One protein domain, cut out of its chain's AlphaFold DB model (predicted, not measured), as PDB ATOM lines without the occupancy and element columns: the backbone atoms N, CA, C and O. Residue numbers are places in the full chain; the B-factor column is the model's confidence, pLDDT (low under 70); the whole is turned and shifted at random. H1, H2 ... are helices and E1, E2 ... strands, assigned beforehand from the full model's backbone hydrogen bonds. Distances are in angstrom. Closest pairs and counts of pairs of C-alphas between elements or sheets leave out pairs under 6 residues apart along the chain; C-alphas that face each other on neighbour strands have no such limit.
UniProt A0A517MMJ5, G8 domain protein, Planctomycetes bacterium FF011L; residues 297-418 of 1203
ATOM      1  N   THR A 297     100.911  58.682   5.985       96.56
ATOM      2  CA  THR A 297     100.161  58.706   4.722       96.56
ATOM      3  C   THR A 297     100.331  57.417   3.916       96.56
ATOM      4  O   THR A 297     101.274  56.641   4.114       96.56
ATOM      5  N   LEU A 298      99.392  57.151   3.006       96.62
ATOM      6  CA  LEU A 298      99.529  56.080   2.019       96.62
ATOM      7  C   LEU A 298     100.541  56.455   0.926       96.62
ATOM      8  O   LEU A 298     100.631  57.609   0.516       96.62
ATOM      9  N   LEU A 299     101.259  55.460   0.395       94.25
ATOM     10  CA  LEU A 299     102.153  55.637  -0.759       94.25
ATOM     11  C   LEU A 299     101.388  55.972  -2.052       94.25
ATOM     12  O   LEU A 299     101.949  56.530  -2.995       94.25
ATOM     13  N   GLY A 300     100.126  55.565  -2.111       94.31
ATOM     14  CA  GLY A 300      99.232  55.764  -3.235       94.31
ATOM     15  C   GLY A 300      97.807  55.382  -2.859       94.31
ATOM     16  O   GLY A 300      97.507  55.132  -1.694       94.31
ATOM     17  N   ASP A 301      96.944  55.317  -3.860       96.88
ATOM     18  CA  ASP A 301      95.520  55.046  -3.680       96.88
ATOM     19  C   ASP A 301      95.270  53.586  -3.255       96.88
ATOM     20  O   ASP A 301      96.046  52.684  -3.593       96.88
ATOM     21  N   ALA A 302      94.185  53.343  -2.518       97.31
ATOM     22  CA  ALA A 302      93.791  52.020  -2.034       97.31
ATOM     23  C   ALA A 302      92.326  51.734  -2.384       97.31
ATOM     24  O   ALA A 302      91.455  52.575  -2.173       97.31
ATOM     25  N   LEU A 303      92.032  50.560  -2.946       97.62
ATOM     26  CA  LEU A 303      90.738  50.294  -3.577       97.62
ATOM     27  C   LEU A 303      89.846  49.377  -2.738       97.62
ATOM     28  O   LEU A 303      90.314  48.472  -2.045       97.62
ATOM     29  N   ALA A 304      88.531  49.535  -2.900       96.81
ATOM     30  CA  ALA A 304      87.542  48.637  -2.312       96.81
ATOM     31  C   ALA A 304      87.844  47.174  -2.688       96.81
ATOM     32  O   ALA A 304      87.886  46.807  -3.867       96.81
ATOM     33  N   GLY A 305      88.028  46.318  -1.681       97.69
ATOM     34  CA  GLY A 305      88.445  44.926  -1.860       97.69
ATOM     35  C   GLY A 305      89.951  44.652  -1.736       97.69
ATOM     36  O   GLY A 305      90.324  43.474  -1.735       97.69
ATOM     37  N   ASP A 306      90.812  45.665  -1.586       98.31
ATOM     38  CA  ASP A 306      92.232  45.459  -1.272       98.31
ATOM     39  C   ASP A 306      92.417  44.920   0.153       98.31
ATOM     40  O   ASP A 306      91.708  45.304   1.078       98.31
ATOM     41  N   ALA A 307      93.369  43.996   0.325       97.31
ATOM     42  CA  ALA A 307      93.596  43.251   1.574       97.31
ATOM     43  C   ALA A 307      94.799  43.749   2.403       97.31
ATOM     44  O   ALA A 307      95.204  43.107   3.376       97.31
ATOM     45  N   TYR A 308      95.421  44.843   1.970       97.06
ATOM     46  CA  TYR A 308      96.493  45.540   2.673       97.06
ATOM     47  C   TYR A 308      96.529  47.003   2.227       97.06
ATOM     48  O   TYR A 308      96.128  47.312   1.107       97.06
ATOM     49  N   ILE A 309      97.075  47.871   3.074       97.00
ATOM     50  CA  ILE A 309      97.477  49.238   2.710       97.00
ATOM     51  C   ILE A 309      99.003  49.317   2.591       97.00
ATOM     52  O   ILE A 309      99.715  48.562   3.262       97.00
ATOM     53  N   GLU A 310      99.515  50.194   1.725       95.69
ATOM     54  CA  GLU A 310     100.952  50.418   1.509       95.69
ATOM     55  C   GLU A 310     101.308  51.844   1.957       95.69
ATOM     56  O   GLU A 310     100.759  52.813   1.433       95.69
ATOM     57  N   LEU A 311     102.174  51.971   2.966       95.19
ATOM     58  CA  LEU A 311     102.501  53.254   3.602       95.19
ATOM     59  C   LEU A 311     103.559  54.023   2.800       95.19
ATOM     60  O   LEU A 311     104.432  53.410   2.180       95.19
ATOM     61  N   ALA A 312     103.495  55.356   2.843       90.50
ATOM     62  CA  ALA A 312     104.457  56.239   2.182       90.50
ATOM     63  C   ALA A 312     105.863  56.129   2.793       90.50
ATOM     64  O   ALA A 312     106.859  56.184   2.067       90.50
ATOM     65  N   ASP A 313     105.952  55.924   4.113       82.25
ATOM     66  CA  ASP A 313     107.219  55.621   4.775       82.25
ATOM     67  C   ASP A 313     107.708  54.208   4.398       82.25
ATOM     68  O   ASP A 313     107.012  53.193   4.512       82.25
ATOM     69  N   ALA A 314     108.963  54.151   3.957       71.00
ATOM     70  CA  ALA A 314     109.700  52.930   3.649       71.00
ATOM     71  C   ALA A 314     110.024  52.073   4.892       71.00
ATOM     72  O   ALA A 314     110.458  50.921   4.770       71.00
ATOM     73  N   THR A 315     109.857  52.636   6.088       74.12
ATOM     74  CA  THR A 315     110.132  52.025   7.387       74.12
ATOM     75  C   THR A 315     108.844  51.803   8.174       74.12
ATOM     76  O   THR A 315     107.886  52.561   8.060       74.12
ATOM     77  N   SER A 316     108.774  50.704   8.935       76.00
ATOM     78  CA  SER A 316     107.587  50.421   9.752       76.00
ATOM     79  C   SER A 316     107.436  51.513  10.813       76.00
ATOM     80  O   SER A 316     108.403  51.710  11.555       76.00
ATOM     81  N   PRO A 317     106.271  52.187  10.918       84.38
ATOM     82  CA  PRO A 317     106.100  53.283  11.862       84.38
ATOM     83  C   PRO A 317     106.420  52.843  13.293       84.38
ATOM     84  O   PRO A 317     106.055  51.738  13.715       84.38
ATOM     85  N   VAL A 318     107.134  53.692  14.036       88.81
ATOM     86  CA  VAL A 318     107.607  53.360  15.386       88.81
ATOM     87  C   VAL A 318     106.412  53.016  16.278       88.81
ATOM     88  O   VAL A 318     105.391  53.702  16.272       88.81
ATOM     89  N   GLY A 319     106.525  51.909  17.015       91.62
ATOM     90  CA  GLY A 319     105.527  51.463  17.989       91.62
ATOM     91  C   GLY A 319     104.252  50.811  17.423       91.62
ATOM     92  O   GLY A 319     103.428  50.347  18.212       91.62
ATOM     93  N   TRP A 320     104.073  50.714  16.098       94.50
ATOM     94  CA  TRP A 320     102.930  49.997  15.509       94.50
ATOM     95  C   TRP A 320     103.083  48.475  15.651       94.50
ATOM     96  O   TRP A 320     104.140  47.910  15.361       94.50
ATOM     97  N   GLN A 321     102.012  47.787  16.056       94.38
ATOM     98  CA  GLN A 321     102.032  46.344  16.319       94.38
ATOM     99  C   GLN A 321     100.745  45.616  15.900       94.38
ATOM    100  O   GLN A 321      99.690  46.210  15.701       94.38
ATOM    101  N   VAL A 322     100.830  44.287  15.782       96.56
ATOM    102  CA  VAL A 322      99.667  43.417  15.528       96.56
ATOM    103  C   VAL A 322      98.663  43.543  16.678       96.56
ATOM    104  O   VAL A 322      99.044  43.414  17.840       96.56
ATOM    105  N   GLY A 323      97.390  43.761  16.346       96.50
ATOM    106  CA  GLY A 323      96.312  44.064  17.290       96.50
ATOM    107  C   GLY A 323      96.079  45.559  17.542       96.50
ATOM    108  O   GLY A 323      95.115  45.901  18.224       96.50
ATOM    109  N   ASP A 324      96.902  46.459  16.993       97.75
ATOM    110  CA  ASP A 324      96.557  47.884  16.965       97.75
ATOM    111  C   ASP A 324      95.363  48.137  16.030       97.75
ATOM    112  O   ASP A 324      95.203  47.467  15.007       97.75
ATOM    113  N   THR A 325      94.535  49.127  16.367       98.38
ATOM    114  CA  THR A 325      93.469  49.630  15.495       98.38
ATOM    115  C   THR A 325      93.974  50.854  14.745       98.38
ATOM    116  O   THR A 325      94.373  51.844  15.361       98.38
ATOM    117  N   LEU A 326      93.936  50.787  13.420       98.50
ATOM    118  CA  LEU A 326      94.180  51.914  12.533       98.50
ATOM    119  C   LEU A 326      92.865  52.553  12.095       98.50
ATOM    120  O   LEU A 326      91.845  51.873  11.992       98.50
ATOM    121  N   LEU A 327      92.930  53.842  11.792       98.62
ATOM    122  CA  LEU A 327      91.926  54.610  11.072       98.62
ATOM    123  C   LEU A 327      92.500  54.946   9.696       98.62
ATOM    124  O   LEU A 327      93.514  55.636   9.625       98.62
ATOM    125  N   LEU A 328      91.876  54.467   8.625       98.69
ATOM    126  CA  LEU A 328      92.137  54.905   7.256       98.69
ATOM    127  C   LEU A 328      91.085  55.954   6.892       98.69
ATOM    128  O   LEU A 328      89.889  55.671   6.941       98.69
ATOM    129  N   VAL A 329      91.533  57.163   6.560       98.31
ATOM    130  CA  VAL A 329      90.636  58.293   6.299       98.31
ATOM    131  C   VAL A 329      89.966  58.149   4.934       98.31
ATOM    132  O   VAL A 329      90.614  57.808   3.940       98.31
ATOM    133  N   GLY A 330      88.659  58.388   4.896       96.88
ATOM    134  CA  GLY A 330      87.860  58.340   3.679       96.88
ATOM    135  C   GLY A 330      88.190  59.465   2.693       96.88
ATOM    136  O   GLY A 330      88.691  60.525   3.067       96.88
ATOM    137  N   THR A 331      87.912  59.226   1.411       95.25
ATOM    138  CA  THR A 331      88.131  60.206   0.332       95.25
ATOM    139  C   THR A 331      86.883  60.444  -0.513       95.25
ATOM    140  O   THR A 331      86.985  61.092  -1.549       95.25
ATOM    141  N   GLU A 332      85.731  59.904  -0.114       86.94
ATOM    142  CA  GLU A 332      84.457  60.057  -0.816       86.94
ATOM    143  C   GLU A 332      83.323  60.305   0.179       86.94
ATOM    144  O   GLU A 332      83.168  59.576   1.160       86.94
ATOM    145  N   VAL A 333      82.489  61.299  -0.114       84.50
ATOM    146  CA  VAL A 333      81.315  61.650   0.683       84.50
ATOM    147  C   VAL A 333      80.128  61.844  -0.250       84.50
ATOM    148  O   VAL A 333      80.221  62.547  -1.255       84.50
ATOM    149  N   ASP A 334      78.994  61.214   0.063       78.31
ATOM    150  CA  ASP A 334      77.758  61.462  -0.681       78.31
ATOM    151  C   ASP A 334      77.328  62.910  -0.423       78.31
ATOM    152  O   ASP A 334      76.952  63.277   0.693       78.31
ATOM    153  N   ALA A 335      77.379  63.737  -1.468       74.44
ATOM    154  CA  ALA A 335      77.060  65.154  -1.385       74.44
ATOM    155  C   ALA A 335      75.645  65.434  -0.839       74.44
ATOM    156  O   ALA A 335      75.422  66.498  -0.265       74.44
ATOM    157  N   SER A 336      74.707  64.484  -0.958       76.31
ATOM    158  CA  SER A 336      73.349  64.585  -0.400       76.31
ATOM    159  C   SER A 336      73.258  64.304   1.108       76.31
ATOM    160  O   SER A 336      72.223  64.570   1.722       76.31
ATOM    161  N   LEU A 337      74.337  63.796   1.718       80.62
ATOM    162  CA  LEU A 337      74.508  63.641   3.166       80.62
ATOM    163  C   LEU A 337      75.267  64.821   3.801       80.62
ATOM    164  O   LEU A 337      75.545  64.794   5.003       80.62
ATOM    165  N   LEU A 338      75.591  65.857   3.026       76.44
ATOM    166  CA  LEU A 338      76.130  67.136   3.489       76.44
ATOM    167  C   LEU A 338      75.139  68.268   3.165       76.44
ATOM    168  O   LEU A 338      74.224  68.104   2.360       76.44
ATOM    169  N   GLY A 339      75.305  69.426   3.804       63.53
ATOM    170  CA  GLY A 339      74.488  70.608   3.520       63.53
ATOM    171  C   GLY A 339      73.106  70.656   4.195       63.53
ATOM    172  O   GLY A 339      72.804  69.958   5.173       63.53
ATOM    173  N   LEU A 340      72.273  71.579   3.707       58.66
ATOM    174  CA  LEU A 340      70.938  71.873   4.233       58.66
ATOM    175  C   LEU A 340      69.877  70.972   3.583       58.66
ATOM    176  O   LEU A 340      69.829  70.829   2.370       58.66
ATOM    177  N   GLY A 341      68.966  70.417   4.388       63.03
ATOM    178  CA  GLY A 341      67.849  69.603   3.885       63.03
ATOM    179  C   GLY A 341      68.163  68.121   3.653       63.03
ATOM    180  O   GLY A 341      67.253  67.377   3.287       63.03
ATOM    181  N   ALA A 342      69.398  67.686   3.922       72.06
ATOM    182  CA  ALA A 342      69.768  66.277   4.013       72.06
ATOM    183  C   ALA A 342      68.893  65.520   5.041       72.06
ATOM    184  O   ALA A 342      68.462  66.080   6.053       72.06
ATOM    185  N   ASP A 343      68.608  64.242   4.779       82.88
ATOM    186  CA  ASP A 343      67.740  63.428   5.639       82.88
ATOM    187  C   ASP A 343      68.476  63.023   6.926       82.88
ATOM    188  O   ASP A 343      69.412  62.222   6.902       82.88
ATOM    189  N   ALA A 344      68.036  63.564   8.064       83.00
ATOM    190  CA  ALA A 344      68.632  63.299   9.368       83.00
ATOM    191  C   ALA A 344      68.620  61.807   9.755       83.00
ATOM    192  O   ALA A 344      69.580  61.346  10.370       83.00
ATOM    193  N   ASP A 345      67.594  61.032   9.371       87.12
ATOM    194  CA  ASP A 345      67.564  59.586   9.652       87.12
ATOM    195  C   ASP A 345      68.616  58.839   8.802       87.12
ATOM    196  O   ASP A 345      69.203  57.854   9.260       87.12
ATOM    197  N   ALA A 346      68.886  59.317   7.581       87.88
ATOM    198  CA  ALA A 346      69.925  58.770   6.708       87.88
ATOM    199  C   ALA A 346      71.335  59.142   7.194       87.88
ATOM    200  O   ALA A 346      72.203  58.271   7.235       87.88
ATOM    201  N   ILE A 347      71.544  60.390   7.633       87.62
ATOM    202  CA  ILE A 347      72.810  60.827   8.238       87.62
ATOM    203  C   ILE A 347      73.124  59.994   9.484       87.62
ATOM    204  O   ILE A 347      74.211  59.436   9.567       87.62
ATOM    205  N   VAL A 348      72.174  59.827  10.415       88.25
ATOM    206  CA  VAL A 348      72.392  59.019  11.633       88.25
ATOM    207  C   VAL A 348      72.760  57.572  11.299       88.25
ATOM    208  O   VAL A 348      73.595  56.982  11.984       88.25
ATOM    209  N   ALA A 349      72.162  56.988  10.258       89.69
ATOM    210  CA  ALA A 349      72.515  55.642   9.816       89.69
ATOM    211  C   ALA A 349      73.946  55.574   9.248       89.69
ATOM    212  O   ALA A 349      74.690  54.664   9.610       89.69
ATOM    213  N   ALA A 350      74.330  56.543   8.413       91.25
ATOM    214  CA  ALA A 350      75.625  56.590   7.736       91.25
ATOM    215  C   ALA A 350      76.791  57.042   8.644       91.25
ATOM    216  O   ALA A 350      77.930  56.615   8.460       91.25
ATOM    217  N   ASP A 351      76.516  57.859   9.666       90.88
ATOM    218  CA  ASP A 351      77.457  58.179  10.747       90.88
ATOM    219  C   ASP A 351      77.724  56.937  11.629       90.88
ATOM    220  O   ASP A 351      78.819  56.785  12.172       90.88
ATOM    221  N   ALA A 352      76.742  56.036  11.779       89.19
ATOM    222  CA  ALA A 352      76.824  54.871  12.667       89.19
ATOM    223  C   ALA A 352      77.536  53.641  12.068       89.19
ATOM    224  O   ALA A 352      77.966  52.768  12.824       89.19
ATOM    225  N   ASP A 353      77.659  53.544  10.740       90.56
ATOM    226  CA  ASP A 353      78.412  52.481  10.050       90.56
ATOM    227  C   ASP A 353      79.646  52.982   9.271       90.56
ATOM    228  O   ASP A 353      80.289  52.186   8.579       90.56
ATOM    229  N   ASN A 354      79.971  54.272   9.448       92.44
ATOM    230  CA  ASN A 354      80.971  55.097   8.754       92.44
ATOM    231  C   ASN A 354      80.748  55.311   7.241       92.44
ATOM    232  O   ASN A 354      81.573  55.965   6.599       92.44
ATOM    233  N   SER A 355      79.641  54.845   6.651       92.25
ATOM    234  CA  SER A 355      79.408  54.977   5.202       92.25
ATOM    235  C   SER A 355      79.222  56.409   4.699       92.25
ATOM    236  O   SER A 355      79.272  56.621   3.491       92.25
ATOM    237  N   ARG A 356      79.036  57.392   5.591       90.25
ATOM    238  CA  ARG A 356      78.886  58.800   5.202       90.25
ATOM    239  C   ARG A 356      80.135  59.370   4.537       90.25
ATOM    240  O   ARG A 356      80.013  60.030   3.514       90.25
ATOM    241  N   PHE A 357      81.291  59.125   5.148       93.06
ATOM    242  CA  PHE A 357      82.589  59.662   4.729       93.06
ATOM    243  C   PHE A 357      83.540  58.578   4.205       93.06
ATOM    244  O   PHE A 357      84.588  58.903   3.660       93.06
ATOM    245  N   GLY A 358      83.216  57.295   4.401       95.06
ATOM    246  CA  GLY A 358      84.070  56.178   3.994       95.06
ATOM    247  C   GLY A 358      85.289  55.943   4.896       95.06
ATOM    248  O   GLY A 358      86.260  55.342   4.450       95.06
ATOM    249  N   ASP A 359      85.273  56.416   6.147       97.00
ATOM    250  CA  ASP A 359      86.374  56.207   7.101       97.00
ATOM    251  C   ASP A 359      86.412  54.752   7.607       97.00
ATOM    252  O   ASP A 359      85.439  54.260   8.190       97.00
ATOM    253  N   GLU A 360      87.544  54.059   7.470       98.00
ATOM    254  CA  GLU A 360      87.666  52.640   7.838       98.00
ATOM    255  C   GLU A 360      88.474  52.407   9.117       98.00
ATOM    256  O   GLU A 360      89.556  52.963   9.303       98.00
ATOM    257  N   LEU A 361      87.986  51.511   9.983       98.44
ATOM    258  CA  LEU A 361      88.732  51.007  11.138       98.44
ATOM    259  C   LEU A 361      89.306  49.623  10.834       98.44
ATOM    260  O   LEU A 361      88.572  48.680  10.528       98.44
ATOM    261  N   LEU A 362      90.627  49.493  10.949       98.62
ATOM    262  CA  LEU A 362      91.394  48.338  10.483       98.62
ATOM    263  C   LEU A 362      92.255  47.772  11.627       98.62
ATOM    264  O   LEU A 362      93.157  48.439  12.123       98.62
ATOM    265  N   GLU A 363      92.013  46.534  12.058       98.56
ATOM    266  CA  GLU A 363      92.826  45.861  13.083       98.56
ATOM    267  C   GLU A 363      94.049  45.197  12.433       98.56
ATOM    268  O   GLU A 363      93.892  44.301  11.600       98.56
ATOM    269  N   ILE A 364      95.271  45.589  12.812       98.19
ATOM    270  CA  ILE A 364      96.506  45.049  12.220       98.19
ATOM    271  C   ILE A 364      96.641  43.549  12.513       98.19
ATOM    272  O   ILE A 364      96.714  43.129  13.667       98.19
ATOM    273  N   THR A 365      96.802  42.738  11.466       98.19
ATOM    274  CA  THR A 365      97.047  41.287  11.568       98.19
ATOM    275  C   THR A 365      98.498  40.899  11.291       98.19
ATOM    276  O   THR A 365      99.005  39.952  11.893       98.19
ATOM    277  N   SER A 366      99.181  41.601  10.377       96.69
ATOM    278  CA  SER A 366     100.601  41.383  10.070       96.69
ATOM    279  C   SER A 366     101.200  42.513   9.228       96.69
ATOM    280  O   SER A 366     100.476  43.271   8.585       96.69
ATOM    281  N   PHE A 367     102.531  42.576   9.205       94.62
ATOM    282  CA  PHE A 367     103.311  43.462   8.340       94.62
ATOM    283  C   PHE A 367     104.110  42.646   7.318       94.62
ATOM    284  O   PHE A 367     104.585  41.550   7.633       94.62
ATOM    285  N   ASP A 368     104.321  43.207   6.129       92.62
ATOM    286  CA  ASP A 368     105.313  42.742   5.151       92.62
ATOM    287  C   ASP A 368     106.129  43.938   4.638       92.62
ATOM    288  O   ASP A 368     105.637  45.068   4.616       92.62
ATOM    289  N   VAL A 369     107.379  43.704   4.233       88.12
ATOM    290  CA  VAL A 369     108.267  44.746   3.694       88.12
ATOM    291  C   VAL A 369     108.797  44.296   2.341       88.12
ATOM    292  O   VAL A 369     109.695  43.454   2.248       88.12
ATOM    293  N   VAL A 370     108.244  44.876   1.274       82.31
ATOM    294  CA  VAL A 370     108.511  44.477  -0.116       82.31
ATOM    295  C   VAL A 370     109.162  45.634  -0.862       82.31
ATOM    296  O   VAL A 370     108.612  46.727  -0.940       82.31
ATOM    297  N   ASP A 371     110.358  45.403  -1.404       83.69
ATOM    298  CA  ASP A 371     111.179  46.419  -2.086       83.69
ATOM    299  C   ASP A 371     111.449  47.691  -1.251       83.69
ATOM    300  O   ASP A 371     111.692  48.759  -1.808       83.69
ATOM    301  N   GLY A 372     111.427  47.578   0.083       80.50
ATOM    302  CA  GLY A 372     111.574  48.719   0.994       80.50
ATOM    303  C   GLY A 372     110.300  49.548   1.166       80.50
ATOM    304  O   GLY A 372     110.402  50.740   1.409       80.50
ATOM    305  N   ARG A 373     109.118  48.943   1.005       86.12
ATOM    306  CA  ARG A 373     107.808  49.563   1.256       86.12
ATOM    307  C   ARG A 373     107.036  48.727   2.265       86.12
ATOM    308  O   ARG A 373     107.072  47.494   2.181       86.12
ATOM    309  N   VAL A 374     106.365  49.380   3.209       93.06
ATOM    310  CA  VAL A 374     105.644  48.711   4.298       93.06
ATOM    311  C   VAL A 374     104.212  48.428   3.882       93.06
ATOM    312  O   VAL A 374     103.480  49.332   3.491       93.06
ATOM    313  N   ARG A 375     103.803  47.167   4.015       95.31
ATOM    314  CA  ARG A 375     102.420  46.728   3.836       95.31
ATOM    315  C   ARG A 375     101.829  46.318   5.166       95.31
ATOM    316  O   ARG A 375     102.426  45.506   5.874       95.31
ATOM    317  N   VAL A 376     100.644  46.835   5.464       96.88
ATOM    318  CA  VAL A 376      99.878  46.485   6.661       96.88
ATOM    319  C   VAL A 376      98.662  45.672   6.235       96.88
ATOM    320  O   VAL A 376      97.803  46.168   5.511       96.88
ATOM    321  N   PHE A 377      98.601  44.414   6.672       98.00
ATOM    322  CA  PHE A 377      97.444  43.535   6.493       98.00
ATOM    323  C   PHE A 377      96.537  43.632   7.715       98.00
ATOM    324  O   PHE A 377      97.032  43.701   8.843       98.00
ATOM    325  N   PHE A 378      95.224  43.548   7.523       98.50
ATOM    326  CA  PHE A 378      94.251  43.853   8.573       98.50
ATOM    327  C   PHE A 378      92.985  42.983   8.526       98.50
ATOM    328  O   PHE A 378      92.668  42.364   7.510       98.50
ATOM    329  N   ASN A 379      92.246  42.979   9.636       98.38
ATOM    330  CA  ASN A 379      90.815  42.684   9.660       98.38
ATOM    331  C   ASN A 379      90.056  44.016   9.584       98.38
ATOM    332  O   ASN A 379      90.443  44.982  10.239       98.38
ATOM    333  N   ASN A 380      88.966  44.072   8.826       98.19
ATOM    334  CA  ASN A 380      88.115  45.255   8.769       98.19
ATOM    335  C   ASN A 380      87.114  45.230   9.933       98.19
ATOM    336  O   ASN A 380      86.273  44.330  10.020       98.19
ATOM    337  N   VAL A 381      87.229  46.204  10.834       97.44
ATOM    338  CA  VAL A 381      86.434  46.324  12.068       97.44
ATOM    339  C   VAL A 381      85.559  47.585  12.089       97.44
ATOM    340  O   VAL A 381      84.951  47.886  13.112       97.44
ATOM    341  N   THR A 382      85.443  48.278  10.950       95.88
ATOM    342  CA  THR A 382      84.674  49.522  10.751       95.88
ATOM    343  C   THR A 382      83.256  49.471  11.314       95.88
ATOM    344  O   THR A 382      82.806  50.413  11.957       95.88
ATOM    345  N   ASN A 383      82.537  48.367  11.096       92.94
ATOM    346  CA  ASN A 383      81.174  48.194  11.592       92.94
ATOM    347  C   ASN A 383      80.857  46.721  11.900       92.94
ATOM    348  O   ASN A 383      81.573  45.796  11.503       92.94
ATOM    349  N   GLN A 384      79.741  46.487  12.602       91.06
ATOM    350  CA  GLN A 384      79.335  45.142  13.034       91.06
ATOM    351  C   GLN A 384      79.158  44.160  11.865       91.06
ATOM    352  O   GLN A 384      79.444  42.976  12.017       91.06
ATOM    353  N   SER A 385      78.736  44.638  10.689       92.38
ATOM    354  CA  SER A 385      78.561  43.796   9.500       92.38
ATOM    355  C   SER A 385      79.900  43.283   8.955       92.38
ATOM    356  O   SER A 385      79.989  42.119   8.556       92.38
ATOM    357  N   ALA A 386      80.944  44.119   8.970       92.25
ATOM    358  CA  ALA A 386      82.301  43.726   8.596       92.25
ATOM    359  C   ALA A 386      82.889  42.702   9.583       92.25
ATOM    360  O   ALA A 386      83.403  41.660   9.162       92.25
ATOM    361  N   MET A 387      82.708  42.942  10.889       93.19
ATOM    362  CA  MET A 387      83.148  42.035  11.957       93.19
ATOM    363  C   MET A 387      82.434  40.673  11.916       93.19
ATOM    364  O   MET A 387      83.094  39.636  11.961       93.19
ATOM    365  N   ASP A 388      81.105  40.650  11.763       94.69
ATOM    366  CA  ASP A 388      80.302  39.415  11.679       94.69
ATOM    367  C   ASP A 388      80.688  38.538  10.474       94.69
ATOM    368  O   ASP A 388      80.563  37.309  10.515       94.69
ATOM    369  N   GLN A 389      81.152  39.166   9.391       94.50
ATOM    370  CA  GLN A 389      81.625  38.493   8.182       94.50
ATOM    371  C   GLN A 389      83.106  38.096   8.250       94.50
ATOM    372  O   GLN A 389      83.534  37.255   7.455       94.50
ATOM    373  N   GLY A 390      83.879  38.663   9.184       94.31
ATOM    374  CA  GLY A 390      85.332  38.513   9.242       94.31
ATOM    375  C   GLY A 390      86.009  39.061   7.985       94.31
ATOM    376  O   GLY A 390      86.815  38.357   7.372       94.31
ATOM    377  N   LEU A 391      85.621  40.266   7.551       96.19
ATOM    378  CA  LEU A 391      86.213  40.906   6.377       96.19
ATOM    379  C   LEU A 391      87.704  41.201   6.602       96.19
ATOM    380  O   LEU A 391      88.121  41.623   7.675       96.19
ATOM    381  N   ILE A 392      88.493  40.987   5.551       97.50
ATOM    382  CA  ILE A 392      89.952  41.197   5.508       97.50
ATOM    383  C   ILE A 392      90.340  42.133   4.355       97.50
ATOM    384  O   ILE A 392      91.411  42.002   3.769       97.50
ATOM    385  N   THR A 393      89.404  42.991   3.949       98.25
ATOM    386  CA  THR A 393      89.525  43.881   2.793       98.25
ATOM    387  C   THR A 393      88.872  45.225   3.073       98.25
ATOM    388  O   THR A 393      87.948  45.278   3.890       98.25
ATOM    389  N   LEU A 394      89.299  46.270   2.364       98.19
ATOM    390  CA  LEU A 394      88.626  47.572   2.368       98.19
ATOM    391  C   LEU A 394      87.178  47.460   1.862       98.19
ATOM    392  O   LEU A 394      86.869  46.603   1.022       98.19
ATOM    393  N   LEU A 395      86.304  48.308   2.396       96.44
ATOM    394  CA  LEU A 395      84.907  48.489   1.999       96.44
ATOM    395  C   LEU A 395      84.770  49.524   0.876       96.44
ATOM    396  O   LEU A 395      83.989  49.296  -0.055       96.44
ATOM    397  N   TRP A 396      85.524  50.620   0.956       96.06
ATOM    398  CA  TRP A 396      85.442  51.777   0.065       96.06
ATOM    399  C   TRP A 396      86.745  51.994  -0.711       96.06
ATOM    400  O   TRP A 396      87.723  51.264  -0.542       96.06
ATOM    401  N   LYS A 397      86.721  52.939  -1.658       95.50
ATOM    402  CA  LYS A 397      87.915  53.372  -2.386       95.50
ATOM    403  C   LYS A 397      88.443  54.657  -1.757       95.50
ATOM    404  O   LYS A 397      87.669  55.529  -1.381       95.50
ATOM    405  N   HIS A 398      89.760  54.727  -1.651       97.19
ATOM    406  CA  HIS A 398      90.517  55.847  -1.128       97.19
ATOM    407  C   HIS A 398      91.437  56.292  -2.265       97.19
ATOM    408  O   HIS A 398      92.528  55.750  -2.444       97.19
ATOM    409  N   GLU A 399      90.934  57.198  -3.098       95.44
ATOM    410  CA  GLU A 399      91.571  57.666  -4.332       95.44
ATOM    411  C   GLU A 399      91.771  59.181  -4.254       95.44
ATOM    412  O   GLU A 399      90.882  59.911  -3.813       95.44
ATOM    413  N   ARG A 400      92.944  59.661  -4.674       95.81
ATOM    414  CA  ARG A 400      93.206  61.099  -4.813       95.81
ATOM    415  C   ARG A 400      92.832  61.572  -6.221       95.81
ATOM    416  O   ARG A 400      93.094  60.844  -7.179       95.81
ATOM    417  N   PRO A 401      92.256  62.776  -6.363       95.00
ATOM    418  CA  PRO A 401      91.999  63.367  -7.671       95.00
ATOM    419  C   PRO A 401      93.301  63.744  -8.404       95.00
ATOM    420  O   PRO A 401      94.301  64.073  -7.769       95.00
ATOM    421  N   ASP A 402      93.248  63.746  -9.738       94.44
ATOM    422  CA  ASP A 402      94.217  64.376 -10.652       94.44
ATOM    423  C   ASP A 402      93.508  65.565 -11.334       94.44
ATOM    424  O   ASP A 402      92.401  65.378 -11.846       94.44
ATOM    425  N   GLY A 403      94.122  66.753 -11.364       94.12
ATOM    426  CA  GLY A 403      93.544  67.967 -11.964       94.12
ATOM    427  C   GLY A 403      94.293  68.489 -13.194       94.12
ATOM    428  O   GLY A 403      95.223  67.863 -13.706       94.12
ATOM    429  N   ASP A 404      93.897  69.673 -13.662       94.12
ATOM    430  CA  ASP A 404      94.576  70.410 -14.738       94.12
ATOM    431  C   ASP A 404      95.854  71.119 -14.235       94.12
ATOM    432  O   ASP A 404      96.822  71.282 -14.987       94.12
ATOM    433  N   THR A 405      95.871  71.549 -12.967       94.62
ATOM    434  CA  THR A 405      96.930  72.379 -12.351       94.62
ATOM    435  C   THR A 405      97.727  71.666 -11.255       94.62
ATOM    436  O   THR A 405      98.689  72.235 -10.722       94.62
ATOM    437  N   PHE A 406      97.350  70.435 -10.910       95.88
ATOM    438  CA  PHE A 406      97.975  69.615  -9.872       95.88
ATOM    439  C   PHE A 406      97.916  68.125 -10.233       95.88
ATOM    440  O   PHE A 406      97.072  67.710 -11.026       95.88
ATOM    441  N   ASP A 407      98.788  67.315  -9.630       95.12
ATOM    442  CA  ASP A 407      98.715  65.851  -9.734       95.12
ATOM    443  C   ASP A 407      98.443  65.177  -8.380       95.12
ATOM    444  O   ASP A 407      98.729  65.725  -7.312       95.12
ATOM    445  N   ALA A 408      97.900  63.958  -8.417       94.12
ATOM    446  CA  ALA A 408      97.524  63.187  -7.238       94.12
ATOM    447  C   ALA A 408      98.689  62.914  -6.266       94.12
ATOM    448  O   ALA A 408      98.444  62.547  -5.118       94.12
ATOM    449  N   SER A 409      99.956  63.070  -6.679       94.06
ATOM    450  CA  SER A 409     101.117  62.923  -5.790       94.06
ATOM    451  C   SER A 409     101.401  64.158  -4.929       94.06
ATOM    452  O   SER A 409     102.137  64.041  -3.950       94.06
ATOM    453  N   GLU A 410     100.773  65.301  -5.223       95.81
ATOM    454  CA  GLU A 410     100.733  66.457  -4.319       95.81
ATOM    455  C   GLU A 410      99.787  66.240  -3.126       95.81
ATOM    456  O   GLU A 410      99.936  66.906  -2.101       95.81
ATOM    457  N   LEU A 411      98.833  65.308  -3.242       96.62
ATOM    458  CA  LEU A 411      97.817  65.007  -2.232       96.62
ATOM    459  C   LEU A 411      98.155  63.746  -1.421       96.62
ATOM    460  O   LEU A 411      98.807  62.809  -1.896       96.62
ATOM    461  N   SER A 412      97.656  63.698  -0.183       95.44
ATOM    462  CA  SER A 412      97.930  62.625   0.781       95.44
ATOM    463  C   SER A 412      96.670  62.084   1.459       95.44
ATOM    464  O   SER A 412      95.895  62.833   2.050       95.44
ATOM    465  N   ILE A 413      96.515  60.757   1.440       97.94
ATOM    466  CA  ILE A 413      95.498  60.027   2.213       97.94
ATOM    467  C   ILE A 413      96.126  59.615   3.540       97.94
ATOM    468  O   ILE A 413      97.193  58.996   3.542       97.94
ATOM    469  N   HIS A 414      95.478  59.948   4.653       98.00
ATOM    470  CA  HIS A 414      96.044  59.759   5.987       98.00
ATOM    471  C   HIS A 414      95.617  58.425   6.620       98.00
ATOM    472  O   HIS A 414      94.520  57.913   6.385       98.00
ATOM    473  N   VAL A 415      96.500  57.872   7.452       98.06
ATOM    474  CA  VAL A 415      96.275  56.672   8.263       98.06
ATOM    475  C   VAL A 415      96.779  56.921   9.679       98.06
ATOM    476  O   VAL A 415      97.969  57.155   9.883       98.06
ATOM    477  N   ALA A 416      95.893  56.823  10.666       98.19
ATOM    478  CA  ALA A 416      96.207  57.035  12.076       98.19
ATOM    479  C   ALA A 416      96.241  55.718  12.861       98.19
ATOM    480  O   ALA A 416      95.470  54.807  12.571       98.19
ATOM    481  N   ASN A 417      97.068  55.621  13.901       97.94
ATOM    482  CA  ASN A 417      97.014  54.537  14.884       97.94
ATOM    483  C   ASN A 417      96.259  55.013  16.126       97.94
ATOM    484  O   ASN A 417      96.730  55.897  16.845       97.94
ATOM    485  N   LEU A 418      95.101  54.411  16.402       98.38
ATOM    486  CA  LEU A 418      94.235  54.792  17.519       98.38
ATOM    487  C   LEU A 418      94.626  54.118  18.846       98.38
ATOM    488  O   LEU A 418      94.144  54.528  19.902       98.38
TER     489      LEU A 418
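AT A GLANCE: This is residues 297 to 418 of the 1203 residues of the protein "G8 domain protein" of Planctomycetes bacterium FF011L (UniProt A0A517MMJ5). There is little regular structure: one strongly twisted antiparallel sheet, E1 E4 E3 E2 E5, curled like part of a barrel, amid long loops. An arm with H1 reaches away, residues 339 to 345 sticking out. The 122 printed residues, 45 in named elements, run E1 E2 H1 E3 E4 H2 E5, mixed and compact, with radius of gyration of the C-alphas 15.4 A and spans 49 by 44 by 23 A.

HOW THE PARTS SIT: Look first at E3, residues 360 to 370, which bends by 82 degrees at residue 363 and forms a hairpin with E4, residues 373 to 380; N 375 and O 368 are 2.9 A apart, within hydrogen-bond range. Edge strand E1, residues 308 to 310, neighbours E4, with N 309 and O 376 at 3.1 A. E2, residues 325 to 328, neighbours E3, with N 326 and O 362 at 2.8 A, and edge strand E5, residues 414 to 417, with N 327 and O 416 at 2.8 A. H2, residues 384 to 389, only grazes the sheet; H1, residues 344 to 352, is not on it. Both helices have every O i to N i+4 pair within range.

IN THESE COORDINATES: Find C-alpha 308, where E1 begins, at (96.493, 45.540, 2.673), and C-alpha 417, where E5 ends, at (97.014, 54.537, 14.884). E3 measures 23.8 A from first to last C-alpha.

THE WHOLE: The printed part has no cut. Links E1 to E2, E2 to H1 and H2 to E5 are long; pLDDT is under 70 at residues 339 to 341.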